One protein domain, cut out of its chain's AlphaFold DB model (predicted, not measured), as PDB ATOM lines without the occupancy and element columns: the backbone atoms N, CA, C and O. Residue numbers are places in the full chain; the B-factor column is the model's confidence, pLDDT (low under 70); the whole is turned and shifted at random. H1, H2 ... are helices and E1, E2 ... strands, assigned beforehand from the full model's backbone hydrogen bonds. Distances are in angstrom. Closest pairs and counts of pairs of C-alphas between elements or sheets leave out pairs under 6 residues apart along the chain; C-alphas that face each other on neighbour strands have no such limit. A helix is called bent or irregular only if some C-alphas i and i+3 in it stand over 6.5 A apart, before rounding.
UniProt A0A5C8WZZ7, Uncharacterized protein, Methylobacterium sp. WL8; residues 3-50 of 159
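This is residues 3 to 50 of the 159 residues of an uncharacterized protein of Methylobacterium sp. WL8 (UniProt A0A5C8WZZ7). One long, straight helix, H1, makes the length of this domain, and the stretch before it, which includes the short strand E1, folds loosely along one side of it as a wide loop. The far end of H1 runs on beyond that loop, and residues 45 to 50 stick out. The printed part has 48 residues, with one named strand and then one named helix along the chain, and its class is mostly helix. It is only just loose, close to compact, with a radius of gyration of the C-alphas of 11.6 A, and its outline is a rod spanning 37 by 18 by 16 A.

Look first at H1, residues 26 to 49, where every backbone O i to N i+4 pair is within hydrogen-bond range; it is not bent. Then go to E1, residues 7 to 9, which is apart from H1, with no C-alpha of the one within 8 A of the other. E1 pairs with no named strand, but residues 3 to 4 form a short antiparallel pairing with its residues 7 to 8.

Find C-alpha 26 at (5.580, -11.854, 19.777); from there H1 runs 34.0 A to C-alpha 49 at (38.531, -15.348, 27.518), mostly along x. E1 begins at C-alpha 7, at (12.761, -24.170, 31.419), and is 6.3 A long.

The two C-alphas farthest apart are those of Gln 24 and Gly 50, at 37.2 A. The link from E1 to H1, residues 10 to 25, is long, and its C-alphas lie 8 to 17 A from the mean of all C-alphas. The printed part has no cut. Its mean pLDDT is 79.0, and in the B-factor column you will find residues 49 to 50 under 70.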
ATOM      1  N   PRO A   3      18.559 -20.675  28.850       79.94
ATOM      2  CA  PRO A   3      17.269 -20.367  29.456       79.94
ATOM      3  C   PRO A   3      16.244 -20.032  28.368       79.94
ATOM      4  O   PRO A   3      16.462 -19.134  27.562       79.94
ATOM      5  N   ILE A   4      15.133 -20.770  28.328       82.81
ATOM      6  CA  ILE A   4      14.013 -20.502  27.420       82.81
ATOM      7  C   ILE A   4      12.745 -20.385  28.268       82.81
ATOM      8  O   ILE A   4      12.061 -21.374  28.550       82.81
ATOM      9  N   GLY A   5      12.455 -19.162  28.721       75.69
ATOM     10  CA  GLY A   5      11.421 -18.921  29.726       75.69
ATOM     11  C   GLY A   5      11.713 -19.703  31.013       75.69
ATOM     12  O   GLY A   5      12.848 -19.751  31.472       75.69
ATOM     13  N   ALA A   6      10.707 -20.385  31.565       72.69
ATOM     14  CA  ALA A   6      10.836 -21.108  32.836       72.69
ATOM     15  C   ALA A   6      11.606 -22.445  32.758       72.69
ATOM     16  O   ALA A   6      11.725 -23.136  33.770       72.69
ATOM     17  N   ARG A   7      12.080 -22.874  31.577       75.38
ATOM     18  CA  ARG A   7      12.761 -24.170  31.419       75.38
ATOM     19  C   ARG A   7      14.147 -24.012  30.789       75.38
ATOM     20  O   ARG A   7      14.244 -23.505  29.670       75.38
ATOM     21  N   PRO A   8      15.213 -24.511  31.439       74.50
ATOM     22  CA  PRO A   8      16.521 -24.607  30.811       74.50
ATOM     23  C   PRO A   8      16.530 -25.742  29.779       74.50
ATOM     24  O   PRO A   8      16.071 -26.854  30.050       74.50
ATOM     25  N   VAL A   9      17.068 -25.473  28.590       79.19
ATOM     26  CA  VAL A   9      17.184 -26.447  27.495       79.19
ATOM     27  C   VAL A   9      18.657 -26.782  27.258       79.19
ATOM     28  O   VAL A   9      19.534 -25.915  27.324       79.19
ATOM     29  N   LEU A  10      18.941 -28.067  27.023       73.56
ATOM     30  CA  LEU A  10      20.261 -28.520  26.594       73.56
ATOM     31  C   LEU A  10      20.361 -28.293  25.084       73.56
ATOM     32  O   LEU A  10      19.501 -28.757  24.339       73.56
ATOM     33  N   VAL A  11      21.381 -27.563  24.645       79.00
ATOM     34  CA  VAL A  11      21.571 -27.228  23.232       79.00
ATOM     35  C   VAL A  11      23.027 -27.475  22.878       79.00
ATOM     36  O   VAL A  11      23.915 -27.097  23.643       79.00
ATOM     37  N   THR A  12      23.264 -28.114  21.737       75.75
ATOM     38  CA  THR A  12      24.613 -28.286  21.195       75.75
ATOM     39  C   THR A  12      25.064 -26.957  20.608       75.75
ATOM     40  O   THR A  12      24.402 -26.411  19.725       75.75
ATOM     41  N   VAL A  13      26.168 -26.419  21.120       75.50
ATOM     42  CA  VAL A  13      26.719 -25.151  20.641       75.50
ATOM     43  C   VAL A  13      27.600 -25.428  19.421       75.50
ATOM     44  O   VAL A  13      28.563 -26.184  19.510       75.50
ATOM     45  N   GLY A  14      27.241 -24.843  18.278       74.44
ATOM     46  CA  GLY A  14      27.967 -24.936  17.008       74.44
ATOM     47  C   GLY A  14      27.938 -23.598  16.265       74.44
ATOM     48  O   GLY A  14      27.580 -22.580  16.854       74.44
ATOM     49  N   ALA A  15      28.272 -23.589  14.970       71.38
ATOM     50  CA  ALA A  15      28.260 -22.363  14.155       71.38
ATOM     51  C   ALA A  15      26.881 -21.674  14.120       71.38
ATOM     52  O   ALA A  15      26.795 -20.453  14.014       71.38
ATOM     53  N   VAL A  16      25.805 -22.453  14.249       76.38
ATOM     54  CA  VAL A  16      24.434 -21.957  14.388       76.38
ATOM     55  C   VAL A  16      23.768 -22.700  15.544       76.38
ATOM     56  O   VAL A  16      23.769 -23.930  15.572       76.38
ATOM     57  N   VAL A  17      23.182 -21.961  16.489       79.06
ATOM     58  CA  VAL A  17      22.408 -22.521  17.607       79.06
ATOM     59  C   VAL A  17      20.929 -22.269  17.348       79.06
ATOM     60  O   VAL A  17      20.474 -21.129  17.371       79.06
ATOM     61  N   GLN A  18      20.173 -23.339  17.097       80.31
ATOM     62  CA  GLN A  18      18.731 -23.270  16.866       80.31
ATOM     63  C   GLN A  18      17.974 -23.874  18.047       80.31
ATOM     64  O   GLN A  18      18.250 -24.992  18.479       80.31
ATOM     65  N   THR A  19      16.996 -23.136  18.571       81.44
ATOM     66  CA  THR A  19      16.111 -23.615  19.635       81.44
ATOM     67  C   THR A  19      14.726 -22.985  19.519       81.44
ATOM     68  O   THR A  19      14.579 -21.839  19.097       81.44
ATOM     69  N   SER A  20      13.695 -23.744  19.887       81.12
ATOM     70  CA  SER A  20      12.310 -23.272  19.881       81.12
ATOM     71  C   SER A  20      12.009 -22.472  21.151       81.12
ATOM     72  O   SER A  20      12.093 -23.014  22.251       81.12
ATOM     73  N   LEU A  21      11.526 -21.233  20.994       82.19
ATOM     74  CA  LEU A  21      11.123 -20.340  22.096       82.19
ATOM     75  C   LEU A  21       9.802 -20.744  22.787       82.19
ATOM     76  O   LEU A  21       9.480 -20.227  23.861       82.19
ATOM     77  N   ARG A  22       9.052 -21.681  22.181       78.25
ATOM     78  CA  ARG A  22       7.811 -22.273  22.720       78.25
ATOM     79  C   ARG A  22       6.785 -21.222  23.170       78.25
ATOM     80  O   ARG A  22       6.199 -21.334  24.244       78.25
ATOM     81  N   THR A  23       6.591 -20.185  22.364       81.38
ATOM     82  CA  THR A  23       5.516 -19.202  22.551       81.38
ATOM     83  C   THR A  23       4.960 -18.761  21.208       81.38
ATOM     84  O   THR A  23       5.670 -18.775  20.204       81.38
ATOM     85  N   GLN A  24       3.674 -18.420  21.210       75.38
ATOM     86  CA  GLN A  24       2.942 -17.880  20.068       75.38
ATOM     87  C   GLN A  24       2.843 -16.346  20.120       75.38
ATOM     88  O   GLN A  24       2.503 -15.729  19.116       75.38
ATOM     89  N   THR A  25       3.154 -15.710  21.257       82.12
ATOM     90  CA  THR A  25       3.074 -14.253  21.411       82.12
ATOM     91  C   THR A  25       4.417 -13.592  21.102       82.12
ATOM     92  O   THR A  25       5.471 -13.966  21.619       82.12
ATOM     93  N   ILE A  26       4.380 -12.559  20.259       80.50
ATOM     94  CA  ILE A  26       5.580 -11.854  19.777       80.50
ATOM     95  C   ILE A  26       6.344 -11.191  20.938       80.50
ATOM     96  O   ILE A  26       7.576 -11.212  20.967       80.50
ATOM     97  N   ALA A  27       5.627 -10.643  21.923       80.56
ATOM     98  CA  ALA A  27       6.227  -9.998  23.090       80.56
ATOM     99  C   ALA A  27       7.025 -10.989  23.960       80.56
ATOM    100  O   ALA A  27       8.179 -10.723  24.297       80.56
ATOM    101  N   GLU A  28       6.454 -12.161  24.260       80.50
ATOM    102  CA  GLU A  28       7.158 -13.202  25.017       80.50
ATOM    103  C   GLU A  28       8.323 -13.799  24.228       80.50
ATOM    104  O   GLU A  28       9.356 -14.130  24.812       80.50
ATOM    105  N   ALA A  29       8.179 -13.928  22.905       82.19
ATOM    106  CA  ALA A  29       9.253 -14.414  22.050       82.19
ATOM    107  C   ALA A  29      10.470 -13.487  22.129       82.19
ATOM    108  O   ALA A  29      11.589 -13.963  22.314       82.19
ATOM    109  N   LYS A  30      10.257 -12.166  22.062       82.00
ATOM    110  CA  LYS A  30      11.336 -11.175  22.154       82.00
ATOM    111  C   LYS A  30      12.039 -11.217  23.514       82.00
ATOM    112  O   LYS A  30      13.267 -11.213  23.550       82.00
ATOM    113  N   ALA A  31      11.280 -11.318  24.608       83.25
ATOM    114  CA  ALA A  31      11.840 -11.417  25.956       83.25
ATOM    115  C   ALA A  31      12.712 -12.675  26.118       83.25
ATOM    116  O   ALA A  31      13.902 -12.575  26.412       83.25
ATOM    117  N   ARG A  32      12.161 -13.857  25.805       84.75
ATOM    118  CA  ARG A  32      12.885 -15.136  25.925       84.75
ATOM    119  C   ARG A  32      14.071 -15.232  24.975       84.75
ATOM    120  O   ARG A  32      15.083 -15.827  25.327       84.75
ATOM    121  N   HIS A  33      13.962 -14.654  23.780       84.31
ATOM    122  CA  HIS A  33      15.087 -14.578  22.857       84.31
ATOM    123  C   HIS A  33      16.212 -13.722  23.435       84.31
ATOM    124  O   HIS A  33      17.360 -14.144  23.393       84.31
ATOM    125  N   SER A  34      15.890 -12.564  24.021       84.69
ATOM    126  CA  SER A  34      16.896 -11.680  24.617       84.69
ATOM    127  C   SER A  34      17.631 -12.335  25.791       84.69
ATOM    128  O   SER A  34      18.852 -12.238  25.883       84.69
ATOM    129  N   GLU A  35      16.917 -13.084  26.636       84.25
ATOM    130  CA  GLU A  35      17.503 -13.851  27.740       84.25
ATOM    131  C   GLU A  35      18.414 -14.976  27.234       84.25
ATOM    132  O   GLU A  35      19.538 -15.143  27.718       84.25
ATOM    133  N   ALA A  36      17.944 -15.735  26.239       85.19
ATOM    134  CA  ALA A  36      18.698 -16.825  25.634       85.19
ATOM    135  C   ALA A  36      19.955 -16.323  24.905       85.19
ATOM    136  O   ALA A  36      21.021 -16.923  25.043       85.19
ATOM    137  N   ASP A  37      19.847 -15.212  24.173       84.56
ATOM    138  CA  ASP A  37      20.954 -14.566  23.465       84.56
ATOM    139  C   ASP A  37      21.987 -13.995  24.446       84.56
ATOM    140  O   ASP A  37      23.183 -14.230  24.293       84.56
ATOM    141  N   ALA A  38      21.544 -13.340  25.524       83.38
ATOM    142  CA  ALA A  38      22.435 -12.865  26.580       83.38
ATOM    143  C   ALA A  38      23.162 -14.016  27.297       83.38
ATOM    144  O   ALA A  38      24.330 -13.886  27.667       83.38
ATOM    145  N   ALA A  39      22.501 -15.155  27.515       82.38
ATOM    146  CA  ALA A  39      23.153 -16.349  28.053       82.38
ATOM    147  C   ALA A  39      24.173 -16.946  27.068       82.38
ATOM    148  O   ALA A  39      25.259 -17.350  27.481       82.38
ATOM    149  N   LEU A  40      23.851 -16.965  25.771       85.06
ATOM    150  CA  LEU A  40      24.750 -17.464  24.734       85.06
ATOM    151  C   LEU A  40      25.987 -16.570  24.572       85.06
ATOM    152  O   LEU A  40      27.095 -17.084  24.459       85.06
ATOM    153  N   LYS A  41      25.814 -15.245  24.606       84.00
ATOM    154  CA  LYS A  41      26.917 -14.274  24.570       84.00
ATOM    155  C   LYS A  41      27.862 -14.458  25.748       84.00
ATOM    156  O   LYS A  41      29.048 -14.649  25.523       84.00
ATOM    157  N   ARG A  42      27.328 -14.548  26.972       78.75
ATOM    158  CA  ARG A  42      28.129 -14.843  28.173       78.75
ATOM    159  C   ARG A  42      28.929 -16.136  28.039       78.75
ATOM    160  O   ARG A  42      30.101 -16.166  28.392       78.75
ATOM    161  N   TYR A  43      28.320 -17.187  27.491       79.38
ATOM    162  CA  TYR A  43      29.031 -18.435  27.218       79.38
ATOM    163  C   TYR A  43      30.178 -18.237  26.216       79.38
ATOM    164  O   TYR A  43      31.289 -18.697  26.464       79.38
ATOM    165  N   TRP A  44      29.941 -17.540  25.103       82.25
ATOM    166  CA  TRP A  44      30.985 -17.280  24.111       82.25
ATOM    167  C   TRP A  44      32.101 -16.379  24.630       82.25
ATOM    168  O   TRP A  44      33.260 -16.621  24.302       82.25
ATOM    169  N   ASP A  45      31.774 -15.379  25.441       77.75
ATOM    170  CA  ASP A  45      32.762 -14.507  26.067       77.75
ATOM    171  C   ASP A  45      33.624 -15.305  27.052       77.75
ATOM    172  O   ASP A  45      34.847 -15.245  26.969       77.75
ATOM    173  N   ALA A  46      33.020 -16.174  27.869       70.69
ATOM    174  CA  ALA A  46      33.755 -17.090  28.744       70.69
ATOM    175  C   ALA A  46      34.657 -18.068  27.965       70.69
ATOM    176  O   ALA A  46      35.795 -18.315  28.359       70.69
ATOM    177  N   VAL A  47      34.188 -18.606  26.834       76.56
ATOM    178  CA  VAL A  47      34.993 -19.495  25.975       76.56
ATOM    179  C   VAL A  47      36.161 -18.748  25.326       76.56
ATOM    180  O   VAL A  47      37.248 -19.308  25.209       76.56
ATOM    181  N   ARG A  48      35.957 -17.495  24.904       77.00
ATOM    182  CA  ARG A  48      36.997 -16.671  24.266       77.00
ATOM    183  C   ARG A  48      38.051 -16.186  25.248       77.00
ATOM    184  O   ARG A  48      39.226 -16.166  24.899       77.00
ATOM    185  N   VAL A  49      37.629 -15.775  26.440       69.88
ATOM    186  CA  VAL A  49      38.531 -15.348  27.518       69.88
ATOM    187  C   VAL A  49      39.268 -16.557  28.106       69.88
ATOM    188  O   VAL A  49      40.410 -16.431  28.546       69.88
ATOM    189  N   GLY A  50      38.654 -17.742  28.039       62.72
ATOM    190  CA  GLY A  50      39.122 -18.936  28.727       62.72
ATOM    191  C   GLY A  50      38.861 -18.830  30.230       62.72
ATOM    192  O   GLY A  50      38.754 -17.743  30.796       62.72
TER     193      GLY A  50